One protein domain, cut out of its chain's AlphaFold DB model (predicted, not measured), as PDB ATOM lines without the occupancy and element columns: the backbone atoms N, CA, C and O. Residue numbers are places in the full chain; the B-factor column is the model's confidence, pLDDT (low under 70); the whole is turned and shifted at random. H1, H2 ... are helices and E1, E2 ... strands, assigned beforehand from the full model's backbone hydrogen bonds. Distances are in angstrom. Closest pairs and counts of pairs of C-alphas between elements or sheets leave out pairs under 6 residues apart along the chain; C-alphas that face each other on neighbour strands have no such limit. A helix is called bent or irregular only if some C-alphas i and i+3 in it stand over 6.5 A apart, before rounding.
ATOM      1  N   PHE A   3     145.224 157.330 187.525       81.00
ATOM      2  CA  PHE A   3     146.222 158.351 187.234       81.00
ATOM      3  C   PHE A   3     147.278 158.285 188.334       81.00
ATOM      4  O   PHE A   3     146.943 158.377 189.511       81.00
ATOM      5  N   ILE A   4     148.550 158.106 187.984       80.56
ATOM      6  CA  ILE A   4     149.654 158.082 188.950       80.56
ATOM      7  C   ILE A   4     150.649 159.168 188.563       80.56
ATOM      8  O   ILE A   4     151.313 159.068 187.532       80.56
ATOM      9  N   GLY A   5     150.721 160.224 189.374       76.81
ATOM     10  CA  GLY A   5     151.475 161.432 189.060       76.81
ATOM     11  C   GLY A   5     151.024 162.025 187.725       76.81
ATOM     12  O   GLY A   5     149.943 162.598 187.628       76.81
ATOM     13  N   THR A   6     151.856 161.866 186.698       76.25
ATOM     14  CA  THR A   6     151.636 162.362 185.329       76.25
ATOM     15  C   THR A   6     151.260 161.268 184.322       76.25
ATOM     16  O   THR A   6     151.225 161.531 183.123       76.25
ATOM     17  N   ARG A   7     151.024 160.026 184.768       81.56
ATOM     18  CA  ARG A   7     150.871 158.852 183.892       81.56
ATOM     19  C   ARG A   7     149.515 158.180 184.070       81.56
ATOM     20  O   ARG A   7     149.094 157.918 185.197       81.56
ATOM     21  N   LYS A   8     148.870 157.825 182.957       86.88
ATOM     22  CA  LYS A   8     147.624 157.048 182.954       86.88
ATOM     23  C   LYS A   8     147.914 155.555 182.896       86.88
ATOM     24  O   LYS A   8     148.608 155.079 181.997       86.88
ATOM     25  N   TYR A   9     147.323 154.824 183.830       88.75
ATOM     26  CA  TYR A   9     147.370 153.376 183.915       88.75
ATOM     27  C   TYR A   9     145.967 152.762 183.818       88.75
ATOM     28  O   TYR A   9     144.979 153.299 184.328       88.75
ATOM     29  N   GLU A  10     145.899 151.592 183.194       90.62
ATOM     30  CA  GLU A  10     144.697 150.771 183.080       90.62
ATOM     31  C   GLU A  10     144.966 149.367 183.626       90.62
ATOM     32  O   GLU A  10     146.024 148.782 183.397       90.62
ATOM     33  N   LEU A  11     143.999 148.827 184.364       92.06
ATOM     34  CA  LEU A  11     144.029 147.470 184.896       92.06
ATOM     35  C   LEU A  11     143.635 146.485 183.781       92.06
ATOM     36  O   LEU A  11     142.452 146.335 183.493       92.06
ATOM     37  N   ILE A  12     144.611 145.812 183.160       91.69
ATOM     38  CA  ILE A  12     144.344 144.825 182.094       91.69
ATOM     39  C   ILE A  12     143.779 143.531 182.683       91.69
ATOM     40  O   ILE A  12     142.904 142.887 182.107       91.69
ATOM     41  N   HIS A  13     144.365 143.093 183.799       91.56
ATOM     42  CA  HIS A  13     144.127 141.768 184.344       91.56
ATOM     43  C   HIS A  13     144.103 141.804 185.864       91.56
ATOM     44  O   HIS A  13     144.997 142.363 186.499       91.56
ATOM     45  N   GLU A  14     143.112 141.138 186.440       93.25
ATOM     46  CA  GLU A  14     142.971 140.954 187.875       93.25
ATOM     47  C   GLU A  14     142.641 139.492 188.174       93.25
ATOM     48  O   GLU A  14     141.728 138.906 187.594       93.25
ATOM     49  N   HIS A  15     143.361 138.914 189.132       92.06
ATOM     50  CA  HIS A  15     143.130 137.572 189.634       92.06
ATOM     51  C   HIS A  15     142.811 137.621 191.132       92.06
ATOM     52  O   HIS A  15     143.641 138.045 191.937       92.06
ATOM     53  N   LYS A  16     141.620 137.127 191.507       89.56
ATOM     54  CA  LYS A  16     141.104 137.048 192.893       89.56
ATOM     55  C   LYS A  16     140.935 138.392 193.616       89.56
ATOM     56  O   LYS A  16     141.221 138.476 194.806       89.56
ATOM     57  N   THR A  17     140.457 139.421 192.914       89.31
ATOM     58  CA  THR A  17     140.188 140.741 193.520       89.31
ATOM     59  C   THR A  17     141.445 141.315 194.197       89.31
ATOM     60  O   THR A  17     141.441 141.734 195.352       89.31
ATOM     61  N   ALA A  18     142.577 141.216 193.492       88.94
ATOM     62  CA  ALA A  18     143.885 141.643 193.977       88.94
ATOM     63  C   ALA A  18     144.057 143.167 193.994       88.94
ATOM     64  O   ALA A  18     145.002 143.660 194.617       88.94
ATOM     65  N   TRP A  19     143.216 143.901 193.265       92.06
ATOM     66  CA  TRP A  19     143.331 145.337 193.107       92.06
ATOM     67  C   TRP A  19     142.863 146.061 194.371       92.06
ATOM     68  O   TRP A  19     141.713 145.963 194.794       92.06
ATOM     69  N   ASN A  20     143.774 146.816 194.982       90.62
ATOM     70  CA  ASN A  20     143.477 147.677 196.118       90.62
ATOM     71  C   ASN A  20     144.262 148.981 195.964       90.62
ATOM     72  O   ASN A  20     145.486 149.000 196.088       90.62
ATOM     73  N   THR A  21     143.537 150.061 195.688       88.50
ATOM     74  CA  THR A  21     144.071 151.387 195.354       88.50
ATOM     75  C   THR A  21     144.863 152.003 196.501       88.50
ATOM     76  O   THR A  21     145.928 152.570 196.275       88.50
ATOM     77  N   GLU A  22     144.384 151.833 197.735       88.00
ATOM     78  CA  GLU A  22     144.995 152.373 198.953       88.00
ATOM     79  C   GLU A  22     146.366 151.738 199.211       88.00
ATOM     80  O   GLU A  22     147.364 152.433 199.420       88.00
ATOM     81  N   VAL A  23     146.429 150.403 199.156       90.38
ATOM     82  CA  VAL A  23     147.669 149.649 199.395       90.38
ATOM     83  C   VAL A  23     148.636 149.808 198.223       90.38
ATOM     84  O   VAL A  23     149.844 149.899 198.428       90.38
ATOM     85  N   PHE A  24     148.122 149.882 196.995       91.12
ATOM     86  CA  PHE A  24     148.932 150.174 195.820       91.12
ATOM     87  C   PHE A  24     149.577 151.563 195.902       91.12
ATOM     88  O   PHE A  24     150.784 151.664 195.699       91.12
ATOM     89  N   ARG A  25     148.823 152.605 196.286       87.25
ATOM     90  CA  ARG A  25     149.333 153.973 196.488       87.25
ATOM     91  C   ARG A  25     150.455 154.040 197.524       87.25
ATOM     92  O   ARG A  25     151.483 154.647 197.245       87.25
ATOM     93  N   ASP A  26     150.292 153.404 198.685       88.44
ATOM     94  CA  ASP A  26     151.313 153.412 199.751       88.44
ATOM     95  C   ASP A  26     152.602 152.659 199.360       88.44
ATOM     96  O   ASP A  26     153.703 152.997 199.799       88.44
ATOM     97  N   ARG A  27     152.474 151.639 198.501       89.50
ATOM     98  CA  ARG A  27     153.585 150.788 198.047       89.50
ATOM     99  C   ARG A  27     154.205 151.237 196.724       89.50
ATOM    100  O   ARG A  27     155.246 150.696 196.347       89.50
ATOM    101  N   TYR A  28     153.585 152.190 196.031       89.56
ATOM    102  CA  TYR A  28     154.086 152.739 194.779       89.56
ATOM    103  C   TYR A  28     155.442 153.423 194.978       89.56
ATOM    104  O   TYR A  28     155.756 153.964 196.037       89.56
ATOM    105  N   SER A  29     156.268 153.395 193.937       88.12
ATOM    106  CA  SER A  29     157.558 154.070 193.922       88.12
ATOM    107  C   SER A  29     157.836 154.594 192.526       88.12
ATOM    108  O   SER A  29     157.733 153.844 191.561       88.12
ATOM    109  N   ASP A  30     158.290 155.839 192.440       87.81
ATOM    110  CA  ASP A  30     158.637 156.569 191.213       87.81
ATOM    111  C   ASP A  30     159.660 155.802 190.339       87.81
ATOM    112  O   ASP A  30     159.750 155.965 189.125       87.81
ATOM    113  N   VAL A  31     160.417 154.875 190.939       88.56
ATOM    114  CA  VAL A  31     161.319 153.943 190.238       88.56
ATOM    115  C   VAL A  31     160.568 153.051 189.230       88.56
ATOM    116  O   VAL A  31     161.163 152.648 188.219       88.56
ATOM    117  N   LEU A  32     159.292 152.752 189.505       88.50
ATOM    118  CA  LEU A  32     158.379 151.941 188.693       88.50
ATOM    119  C   LEU A  32     157.810 152.698 187.488       88.50
ATOM    120  O   LEU A  32     157.449 152.058 186.506       88.50
ATOM    121  N   GLU A  33     157.815 154.033 187.493       86.69
ATOM    122  CA  GLU A  33     157.404 154.838 186.331       86.69
ATOM    123  C   GLU A  33     158.233 154.535 185.077       86.69
ATOM    124  O   GLU A  33     157.816 154.777 183.949       86.69
ATOM    125  N   ARG A  34     159.443 154.001 185.237       87.75
ATOM    126  CA  ARG A  34     160.333 153.697 184.109       87.75
ATOM    127  C   ARG A  34     159.882 152.488 183.282       87.75
ATOM    128  O   ARG A  34     160.556 152.189 182.303       87.75
ATOM    129  N   TYR A  35     158.811 151.806 183.679       91.44
ATOM    130  CA  TYR A  35     158.304 150.577 183.078       91.44
ATOM    131  C   TYR A  35     156.901 150.793 182.496       91.44
ATOM    132  O   TYR A  35     156.093 151.516 183.078       91.44
ATOM    133  N   ASP A  36     156.615 150.149 181.364       90.88
ATOM    134  CA  ASP A  36     155.315 150.234 180.684       90.88
ATOM    135  C   ASP A  36     154.232 149.406 181.400       90.88
ATOM    136  O   ASP A  36     153.054 149.753 181.366       90.88
ATOM    137  N   TYR A  37     154.630 148.319 182.066       92.81
ATOM    138  CA  TYR A  37     153.748 147.408 182.790       92.81
ATOM    139  C   TYR A  37     154.126 147.336 184.267       92.81
ATOM    140  O   TYR A  37     155.307 147.289 184.623       92.81
ATOM    141  N   ILE A  38     153.118 147.259 185.133       93.94
ATOM    142  CA  ILE A  38     153.295 147.032 186.570       93.94
ATOM    143  C   ILE A  38     152.495 145.792 186.963       93.94
ATOM    144  O   ILE A  38     151.269 145.770 186.860       93.94
ATOM    145  N   LEU A  39     153.200 144.767 187.435       94.62
ATOM    146  CA  LEU A  39     152.612 143.633 188.136       94.62
ATOM    147  C   LEU A  39     152.536 143.974 189.627       94.62
ATOM    148  O   LEU A  39     153.547 144.350 190.227       94.62
ATOM    149  N   GLY A  40     151.361 143.804 190.220       94.75
ATOM    150  CA  GLY A  40     151.181 143.765 191.666       94.75
ATOM    151  C   GLY A  40     150.804 142.363 192.117       94.75
ATOM    152  O   GLY A  40     149.832 141.802 191.623       94.75
ATOM    153  N   ASP A  41     151.553 141.790 193.053       94.38
ATOM    154  CA  ASP A  41     151.307 140.442 193.567       94.38
ATOM    155  C   ASP A  41     151.321 140.403 195.106       94.38
ATOM    156  O   ASP A  41     152.020 141.177 195.769       94.38
ATOM    157  N   TRP A  42     150.524 139.509 195.693       92.69
ATOM    158  CA  TRP A  42     150.332 139.430 197.142       92.69
ATOM    159  C   TRP A  42     151.173 138.315 197.780       92.69
ATOM    160  O   TRP A  42     150.753 137.160 197.886       92.69
ATOM    161  N   GLY A  43     152.357 138.680 198.276       90.44
ATOM    162  CA  GLY A  43     153.237 137.796 199.044       90.44
ATOM    163  C   GLY A  43     153.076 138.003 200.549       90.44
ATOM    164  O   GLY A  43     153.367 139.082 201.052       90.44
ATOM    165  N   TYR A  44     152.655 136.973 201.294       86.38
ATOM    166  CA  TYR A  44     152.488 137.031 202.762       86.38
ATOM    167  C   TYR A  44     151.625 138.220 203.239       86.38
ATOM    168  O   TYR A  44     151.984 138.926 204.180       86.38
ATOM    169  N   ASN A  45     150.498 138.459 202.556       86.75
ATOM    170  CA  ASN A  45     149.591 139.600 202.761       86.75
ATOM    171  C   ASN A  45     150.236 140.989 202.567       86.75
ATOM    172  O   ASN A  45     149.655 141.997 202.959       86.75
ATOM    173  N   GLN A  46     151.411 141.064 201.936       90.88
ATOM    174  CA  GLN A  46     152.041 142.312 201.518       90.88
ATOM    175  C   GLN A  46     152.006 142.426 199.998       90.88
ATOM    176  O   GLN A  46     152.408 141.505 199.285       90.88
ATOM    177  N   LEU A  47     151.584 143.590 199.509       92.75
ATOM    178  CA  LEU A  47     151.668 143.908 198.094       92.75
ATOM    179  C   LEU A  47     153.136 144.133 197.694       92.75
ATOM    180  O   LEU A  47     153.861 144.953 198.283       92.75
ATOM    181  N   ARG A  48     153.567 143.374 196.691       93.38
ATOM    182  CA  ARG A  48     154.842 143.496 195.986       93.38
ATOM    183  C   ARG A  48     154.549 144.092 194.614       93.38
ATOM    184  O   ARG A  48     153.607 143.664 193.958       93.38
ATOM    185  N   LEU A  49     155.331 145.088 194.202       94.19
ATOM    186  CA  LEU A  49     155.203 145.722 192.891       94.19
ATOM    187  C   LEU A  49     156.465 145.461 192.071       94.19
ATOM    188  O   LEU A  49     157.582 145.686 192.547       94.19
ATOM    189  N   LYS A  50     156.286 145.006 190.833       93.31
ATOM    190  CA  LYS A  50     157.366 144.692 189.899       93.31
ATOM    191  C   LYS A  50     157.069 145.323 188.540       93.31
ATOM    192  O   LYS A  50     156.045 145.044 187.927       93.31
ATOM    193  N   GLY A  51     157.979 146.180 188.082       93.69
ATOM    194  CA  GLY A  51     157.910 146.793 186.757       93.69
ATOM    195  C   GLY A  51     158.464 145.877 185.664       93.69
ATOM    196  O   GLY A  51     159.510 145.245 185.857       93.69
ATOM    197  N   PHE A  52     157.777 145.851 184.523       94.38
ATOM    198  CA  PHE A  52     158.137 145.131 183.302       94.38
ATOM    199  C   PHE A  52     158.022 146.062 182.087       94.38
ATOM    200  O   PHE A  52     157.188 146.963 182.038       94.38
ATOM    201  N   TYR A  53     158.886 145.863 181.103       93.31
ATOM    202  CA  TYR A  53     158.882 146.610 179.854       93.31
ATOM    203  C   TYR A  53     157.979 145.954 178.817       93.31
ATOM    204  O   TYR A  53     157.822 144.733 178.791       93.31
ATOM    205  N   ARG A  54     157.469 146.765 177.889       90.75
ATOM    206  CA  ARG A  54     156.865 146.261 176.654       90.75
ATOM    207  C   ARG A  54     157.868 145.463 175.820       90.75
ATOM    208  O   ARG A  54     159.060 145.789 175.758       90.75
ATOM    209  N   ASP A  55     157.361 144.472 175.098       85.06
ATOM    210  CA  ASP A  55     158.166 143.731 174.134       85.06
ATOM    211  C   ASP A  55     158.681 144.686 173.036       85.06
ATOM    212  O   ASP A  55     157.949 145.526 172.502       85.06
ATOM    213  N   GLY A  56     159.985 144.604 172.753       82.44
ATOM    214  CA  GLY A  56     160.693 145.502 171.833       82.44
ATOM    215  C   GLY A  56     161.283 146.781 172.451       82.44
ATOM    216  O   GLY A  56     161.916 147.552 171.730       82.44
ATOM    217  N   HIS A  57     161.138 147.033 173.758       85.62
ATOM    218  CA  HIS A  57     161.799 148.177 174.400       85.62
ATOM    219  C   HIS A  57     163.328 147.984 174.495       85.62
ATOM    220  O   HIS A  57     163.804 146.925 174.897       85.62
ATOM    221  N   LEU A  58     164.123 149.028 174.213       82.25
ATOM    222  CA  LEU A  58     165.598 148.948 174.152       82.25
ATOM    223  C   LEU A  58     166.272 148.545 175.480       82.25
ATOM    224  O   LEU A  58     167.433 148.143 175.480       82.25
ATOM    225  N   LYS A  59     165.572 148.688 176.614       82.44
ATOM    226  CA  LYS A  59     166.049 148.276 177.948       82.44
ATOM    227  C   LYS A  59     165.363 147.009 178.475       82.44
ATOM    228  O   LYS A  59     165.622 146.635 179.615       82.44
ATOM    229  N   ALA A  60     164.500 146.368 177.682       85.38
ATOM    230  CA  ALA A  60     163.920 145.082 178.043       85.38
ATOM    231  C   ALA A  60     165.011 144.002 178.016       85.38
ATOM    232  O   ALA A  60     165.617 143.726 176.981       85.38
ATOM    233  N   THR A  61     165.259 143.383 179.166       85.56
ATOM    234  CA  THR A  61     165.960 142.095 179.238       85.56
ATOM    235  C   THR A  61     164.937 140.968 179.154       85.56
ATOM    236  O   THR A  61     163.750 141.197 179.383       85.56
ATOM    237  N   ARG A  62     165.376 139.733 178.879       85.06
ATOM    238  CA  ARG A  62     164.462 138.579 178.807       85.06
ATOM    239  C   ARG A  62     163.640 138.402 180.090       85.06
ATOM    240  O   ARG A  62     162.488 138.009 180.010       85.06
ATOM    241  N   ASP A  63     164.214 138.762 181.236       84.25
ATOM    242  CA  ASP A  63     163.598 138.636 182.562       84.25
ATOM    243  C   ASP A  63     162.700 139.835 182.929       84.25
ATOM    244  O   ASP A  63     161.944 139.768 183.897       84.25
ATOM    245  N   THR A  64     162.766 140.934 182.168       88.50
ATOM    246  CA  THR A  64     161.976 142.163 182.386       88.50
ATOM    247  C   THR A  64     161.047 142.513 181.221       88.50
ATOM    248  O   THR A  64     160.496 143.609 181.221       88.50
ATOM    249  N   GLY A  65     160.870 141.626 180.239       90.31
ATOM    250  CA  GLY A  65     159.885 141.789 179.162       90.31
ATOM    251  C   GLY A  65     158.469 141.408 179.599       90.31
ATOM    252  O   GLY A  65     158.266 140.882 180.692       90.31
ATOM    253  N   PHE A  66     157.478 141.616 178.735       90.25
ATOM    254  CA  PHE A  66     156.093 141.259 179.050       90.25
ATOM    255  C   PHE A  66     155.926 139.731 179.157       90.25
ATOM    256  O   PHE A  66     155.257 139.225 180.057       90.25
ATOM    257  N   ALA A  67     156.627 138.978 178.303       90.56
ATOM    258  CA  ALA A  67     156.606 137.516 178.306       90.56
ATOM    259  C   ALA A  67     157.069 136.864 179.632       90.56
ATOM    260  O   ALA A  67     156.576 135.790 179.979       90.56
ATOM    261  N   SER A  68     157.978 137.490 180.395       91.56
ATOM    262  CA  SER A  68     158.482 136.925 181.661       91.56
ATOM    263  C   SER A  68     157.570 137.179 182.864       91.56
ATOM    264  O   SER A  68     157.810 136.607 183.926       91.56
ATOM    265  N   ILE A  69     156.497 137.969 182.722       92.25
ATOM    266  CA  ILE A  69     155.522 138.213 183.800       92.25
ATOM    267  C   ILE A  69     154.930 136.890 184.305       92.25
ATOM    268  O   ILE A  69     154.845 136.665 185.512       92.25
ATOM    269  N   MET A  70     154.580 135.977 183.395       91.00
ATOM    270  CA  MET A  70     154.013 134.671 183.753       91.00
ATOM    271  C   MET A  70     155.038 133.750 184.429       91.00
ATOM    272  O   MET A  70     154.688 133.019 185.354       91.00
ATOM    273  N   GLU A  71     156.304 133.800 184.006       91.94
ATOM    274  CA  GLU A  71     157.404 133.064 184.646       91.94
ATOM    275  C   GLU A  71     157.642 133.591 186.072       91.94
ATOM    276  O   GLU A  71     157.686 132.807 187.017       91.94
ATOM    277  N   TYR A  72     157.639 134.917 186.254       92.81
ATOM    278  CA  TYR A  72     157.738 135.566 187.563       92.81
ATOM    279  C   TYR A  72     156.577 135.198 188.502       92.81
ATOM    280  O   TYR A  72     156.806 134.905 189.675       92.81
ATOM    281  N   ILE A  73     155.332 135.176 188.014       91.00
ATOM    282  CA  ILE A  73     154.181 134.745 188.825       91.00
ATOM    283  C   ILE A  73     154.363 133.285 189.268       91.00
ATOM    284  O   ILE A  73     154.180 132.981 190.444       91.00
ATOM    285  N   ASN A  74     154.775 132.391 188.368       90.50
ATOM    286  CA  ASN A  74     154.968 130.977 188.697       90.50
ATOM    287  C   ASN A  74     156.157 130.721 189.648       90.50
ATOM    288  O   ASN A  74     156.107 129.766 190.420       90.50
ATOM    289  N   GLU A  75     157.208 131.547 189.608       91.00
ATOM    290  CA  GLU A  75     158.392 131.408 190.471       91.00
ATOM    291  C   GLU A  75     158.223 132.087 191.849       91.00
ATOM    292  O   GLU A  75     158.652 131.533 192.862       91.00
ATOM    293  N   TYR A  76     157.586 133.267 191.916       88.00
ATOM    294  CA  TYR A  76     157.560 134.103 193.130       88.00
ATOM    295  C   TYR A  76     156.179 134.289 193.781       88.00
ATOM    296  O   TYR A  76     156.133 134.688 194.953       88.00
ATOM    297  N   CYS A  77     155.061 134.042 193.088       90.44
ATOM    298  CA  CYS A  77     153.711 134.130 193.668       90.44
ATOM    299  C   CYS A  77     153.419 132.818 194.422       90.44
ATOM    300  O   CYS A  77     153.481 131.728 193.857       90.44
ATOM    301  N   ASN A  78     153.096 132.903 195.715       87.12
ATOM    302  CA  ASN A  78     152.805 131.717 196.529       87.12
ATOM    303  C   ASN A  78     151.533 130.983 196.045       87.12
ATOM    304  O   ASN A  78     150.686 131.552 195.355       87.12
ATOM    305  N   PHE A  79     151.315 129.737 196.473       84.75
ATOM    306  CA  PHE A  79     150.055 129.043 196.176       84.75
ATOM    307  C   PHE A  79     148.838 129.854 196.637       84.75
ATOM    308  O   PHE A  79     148.739 130.273 197.788       84.75
ATOM    309  N   GLY A  80     147.900 130.073 195.716       83.25
ATOM    310  CA  GLY A  80     146.684 130.839 195.977       83.25
ATOM    311  C   GLY A  80     146.836 132.364 195.929       83.25
ATOM    312  O   GLY A  80     145.807 133.030 196.040       83.25
ATOM    313  N   CYS A  81     148.046 132.885 195.702       89.88
ATOM    314  CA  CYS A  81     148.390 134.300 195.538       89.88
ATOM    315  C   CYS A  81     147.428 135.044 194.589       89.88
ATOM    316  O   CYS A  81     147.076 134.561 193.506       89.88
ATOM    317  N   ALA A  82     146.975 136.213 195.034       93.25
ATOM    318  CA  ALA A  82     146.225 137.167 194.227       93.25
ATOM    319  C   ALA A  82     147.232 138.073 193.496       93.25
ATOM    320  O   ALA A  82     148.278 138.403 194.060       93.25
ATOM    321  N   TYR A  83     146.943 138.456 192.255       93.94
ATOM    322  CA  TYR A  83     147.806 139.354 191.483       93.94
ATOM    323  C   TYR A  83     147.000 140.179 190.477       93.94
ATOM    324  O   TYR A  83     145.885 139.812 190.104       93.94
ATOM    325  N   PHE A  84     147.570 141.292 190.033       94.81
ATOM    326  CA  PHE A  84     147.014 142.159 189.002       94.81
ATOM    327  C   PHE A  84     148.110 142.709 188.086       94.81
ATOM    328  O   PHE A  84     149.256 142.865 188.504       94.81
ATOM    329  N   ILE A  85     147.752 143.023 186.842       94.12
ATOM    330  CA  ILE A  85     148.647 143.602 185.836       94.12
ATOM    331  C   ILE A  85     148.028 144.901 185.326       94.12
ATOM    332  O   ILE A  85     146.888 144.912 184.855       94.12
ATOM    333  N   MET A  86     148.803 145.980 185.395       92.38
ATOM    334  CA  MET A  86     148.457 147.295 184.861       92.38
ATOM    335  C   MET A  86     149.344 147.646 183.664       92.38
ATOM    336  O   MET A  86     150.547 147.386 183.689       92.38
ATOM    337  N   GLU A  87     148.751 148.276 182.654       92.06
ATOM    338  CA  GLU A  87     149.428 148.876 181.498       92.06
ATOM    339  C   GLU A  87     149.441 150.395 181.638       92.06
ATOM    340  O   GLU A  87     148.435 150.992 182.019       92.06
ATOM    341  N   MET A  88     150.550 151.033 181.280       89.56
ATOM    342  CA  MET A  88     150.612 152.469 181.032       89.56
ATOM    343  C   MET A  88     150.005 152.770 179.653       89.56
ATOM    344  O   MET A  88     150.604 152.446 178.630       89.56
ATOM    345  N   LYS A  89     148.808 153.371 179.616       84.38
ATOM    346  CA  LYS A  89     148.062 153.598 178.361       84.38
ATOM    347  C   LYS A  89     148.553 154.783 177.547       84.38
ATOM    348  O   LYS A  89     148.465 154.755 176.322       84.38
ATOM    349  N   GLU A  90     149.097 155.788 178.211       70.44
ATOM    350  CA  GLU A  90     149.768 156.894 177.544       70.44
ATOM    351  C   GLU A  90     151.256 156.773 177.802       70.44
ATOM    352  O   GLU A  90     151.660 156.985 178.945       70.44
ATOM    353  N   PRO A  91     152.099 156.453 176.802       55.94
ATOM    354  CA  PRO A  91     153.512 156.757 176.935       55.94
ATOM    355  C   PRO A  91     153.637 158.268 177.157       55.94
ATOM    356  O   PRO A  91     152.904 159.043 176.547       55.94
ATOM    357  N   ALA A  92     154.599 158.696 177.973       51.44
ATOM    358  CA  ALA A  92     154.997 160.097 178.010       51.44
ATOM    359  C   ALA A  92     155.696 160.439 176.679       51.44
ATOM    360  O   ALA A  92     156.929 160.427 176.591       51.44
ATOM    361  N   SER A  93     154.907 160.655 175.620       42.25
ATOM    362  CA  SER A  93     155.386 161.256 174.381       42.25
ATOM    363  C   SER A  93     155.842 162.681 174.689       42.25
ATOM    364  O   SER A  93     155.399 163.309 175.650       42.25
ATOM    365  N   MET A  94     156.817 163.172 173.928       48.97
ATOM    366  CA  MET A  94     157.544 164.401 174.263       48.97
ATOM    367  C   MET A  94     156.790 165.679 173.857       48.97
ATOM    368  O   MET A  94     157.402 166.687 173.512       48.97
ATOM    369  N   ASP A  95     155.465 165.631 173.931       48.25
ATOM    370  CA  ASP A  95     154.548 166.693 173.547       48.25
ATOM    371  C   ASP A  95     154.150 167.478 174.802       48.25
ATOM    372  O   ASP A  95     153.073 167.304 175.367       48.25
ATOM    373  N   ALA A  96     155.042 168.367 175.247       55.66
ATOM    374  CA  ALA A  96     154.857 169.219 176.431       55.66
ATOM    375  C   ALA A  96     153.734 170.282 176.299       55.66
ATOM    376  O   ALA A  96     153.678 171.211 177.102       55.66
ATOM    377  N   ASP A  97     152.885 170.156 175.278       53.31
ATOM    378  CA  ASP A  97     151.830 171.092 174.868       53.31
ATOM    379  C   ASP A  97     150.446 170.412 174.775       53.31
ATOM    380  O   ASP A  97     149.435 171.075 174.553       53.31
ATOM    381  N   ALA A  98     150.367 169.087 174.970       54.16
ATOM    382  CA  ALA A  98     149.084 168.411 175.133       54.16
ATOM    383  C   ALA A  98     148.431 168.882 176.450       54.16
ATOM    384  O   ALA A  98     149.075 168.787 177.502       54.16
ATOM    385  N   PRO A  99     147.177 169.380 176.437       56.19
ATOM    386  CA  PRO A  99     146.465 169.685 177.671       56.19
ATOM    387  C   PRO A  99     146.435 168.437 178.560       56.19
ATOM    388  O   PRO A  99     146.180 167.350 178.033       56.19
ATOM    389  N   PRO A 100     146.658 168.554 179.882       61.69
ATOM    390  CA  PRO A 100     146.373 167.451 180.782       61.69
ATOM    391  C   PRO A 100     144.915 167.054 180.563       61.69
ATOM    392  O   PRO A 100     144.026 167.895 180.714       61.69
ATOM    393  N   GLU A 101     144.650 165.806 180.172       61.16
ATOM    394  CA  GLU A 101     143.276 165.321 180.249       61.16
ATOM    395  C   GLU A 101     142.927 165.285 181.734       61.16
ATOM    396  O   GLU A 101     143.475 164.472 182.486       61.16
ATOM    397  N   GLU A 102     142.081 166.229 182.143       58.97
ATOM    398  CA  GLU A 102     141.556 166.319 183.499       58.97
ATOM    399  C   GLU A 102     141.017 164.936 183.903       58.97
ATOM    400  O   GLU A 102     140.246 164.343 183.138       58.97
ATOM    401  N   PRO A 103     141.424 164.392 185.065       61.31
ATOM    402  CA  PRO A 103     140.916 163.110 185.529       61.31
ATOM    403  C   PRO A 103     139.393 163.202 185.638       61.31
ATOM    404  O   PRO A 103     138.860 164.117 186.271       61.31
ATOM    405  N   GLY A 104     138.681 162.270 185.002       59.69
ATOM    406  CA  GLY A 104     137.226 162.246 185.051       59.69
ATOM    407  C   GLY A 104     136.734 162.019 186.479       59.69
ATOM    408  O   GLY A 104     137.455 161.497 187.325       59.69
ATOM    409  N   GLU A 105     135.470 162.337 186.759       52.97
ATOM    410  CA  GLU A 105     134.917 162.325 188.130       52.97
ATOM    411  C   GLU A 105     134.840 160.926 188.802       52.97
ATOM    412  O   GLU A 105     134.352 160.787 189.920       52.97
ATOM    413  N   GLY A 106     135.338 159.878 188.135       57.00
ATOM    414  CA  GLY A 106     135.546 158.531 188.680       57.00
ATOM    415  C   GLY A 106     136.987 158.006 188.571       57.00
ATOM    416  O   GLY A 106     137.208 156.817 188.802       57.00
ATOM    417  N   ASP A 107     137.956 158.842 188.191       62.59
ATOM    418  CA  ASP A 107     139.359 158.456 188.022       62.59
ATOM    419  C   ASP A 107     140.173 158.645 189.306       62.59
ATOM    420  O   ASP A 107     140.114 159.669 189.987       62.59
ATOM    421  N   ILE A 108     140.974 157.634 189.644       68.44
ATOM    422  CA  ILE A 108     141.724 157.610 190.904       68.44
ATOM    423  C   ILE A 108     143.086 158.264 190.692       68.44
ATOM    424  O   ILE A 108     143.953 157.675 190.045       68.44
ATOM    425  N   VAL A 109     143.275 159.459 191.257       74.19
ATOM    426  CA  VAL A 109     144.532 160.218 191.194       74.19
ATOM    427  C   VAL A 109     145.431 159.878 192.383       74.19
ATOM    428  O   VAL A 109     145.115 160.151 193.540       74.19
ATOM    429  N   ILE A 110     146.588 159.298 192.090       73.19
ATOM    430  CA  ILE A 110     147.626 158.920 193.045       73.19
ATOM    431  C   ILE A 110     148.796 159.889 192.880       73.19
ATOM    432  O   ILE A 110     149.560 159.791 191.922       73.19
ATOM    433  N   VAL A 111     148.962 160.822 193.819       69.56
ATOM    434  CA  VAL A 111     150.110 161.743 193.826       69.56
ATOM    435  C   VAL A 111     151.289 161.083 194.561       69.56
ATOM    436  O   VAL A 111     151.179 160.842 195.769       69.56
TER     437      VAL A 111
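Overview. This is residues 3 to 111 of the 358 residues of the protein "Uncharacterized protein YutD" of Paenibacillaceae bacterium GAS479 (UniProt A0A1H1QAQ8). A strongly twisted sheet of four strands, E1, E4, E2 and E3 in that order, has the helix H3 packed over one face, along E2, while two short helices, H1 and H2, sit close to the edge strand E3. After E4 a long loop swings outward, with residues 93 to 99 sticking out, and returns to the short strand E5 near E1. The printed part has 109 residues, with three named helices and five named strands in the order E1, H1, H2, E2, E3, H3, E4, E5; the sheet is antiparallel and the class mixed. It is compact, with a radius of gyration of the C-alphas of 14.4 A and spans of 46, 34 and 20 A.

Along the chain. E1, residues 7 to 15, begins at C-alpha 7 (150.871, 158.852, 183.892), is 23.4 A long and bends by 51 degrees at residue 12. H1 is residues 21 to 27, 9.9 A, and H2 residues 30 to 34, 7.8 A. E2, residues 37 to 43, is 18.9 A long, and E3, residues 46 to 52, 19.4 A. H3, residues 66 to 76, is 15.9 A long and only just irregular: C-alphas 67 and 70 are 6.7 A apart. E4 is residues 83 to 88, 17.0 A. E5, residues 108 to 110, 6.4 A, ends at C-alpha 110 (147.626, 158.920, 193.045).

Arrangement. E1 and E4 are antiparallel at 152 degrees, with N 10 and O 87 at 2.9 A. E4 and E2 are antiparallel at 162 degrees, with N 40 and O 84 at 2.9 A. E2 and E3 form a hairpin at 154 degrees, with N 39 and O 50 at 2.9 A. H1 only grazes the sheet with residues 23 to 27; its closest C-alphas to E3 are Val 23 and Leu 47, 7.1 A. H2 is on the sheet at a height of 6.8 A, only just over none of the strands, with 2 of its C-alphas falling on E2. H3, on one face in two layers, helix and sheet, has a height of 9.6 A over the sheet and runs along E2 at 8 degrees on the local plane; the closest C-alphas are Leu 39 and Ile 69, 7.5 A. Two split strand-helix-strand units, each with another strand between its two parallel strands, are E1, H1 H2, E2, with a left-handed crossover past E4, and E3, H3, E4, with a right-handed one past E2. E5 pairs with no named strand; E1 and E5 are near each other. In H1 every O i to N i+4 pair is within hydrogen-bond range; H2 has 0 of 1, with 1 of 2 O i to N i+3 pairs, and H3 5 of 7.

Size, cuts and confidence. The two C-alphas farthest apart, Phe 79 and Asp 97, are 47.2 A apart. The printed part has no cut. The links E3 to H3, 13 residues, and E4 to E5, 19 residues, are long. Mean pLDDT of the printed part is 83.2; residues 91 to 108 and residue 111 are under 70.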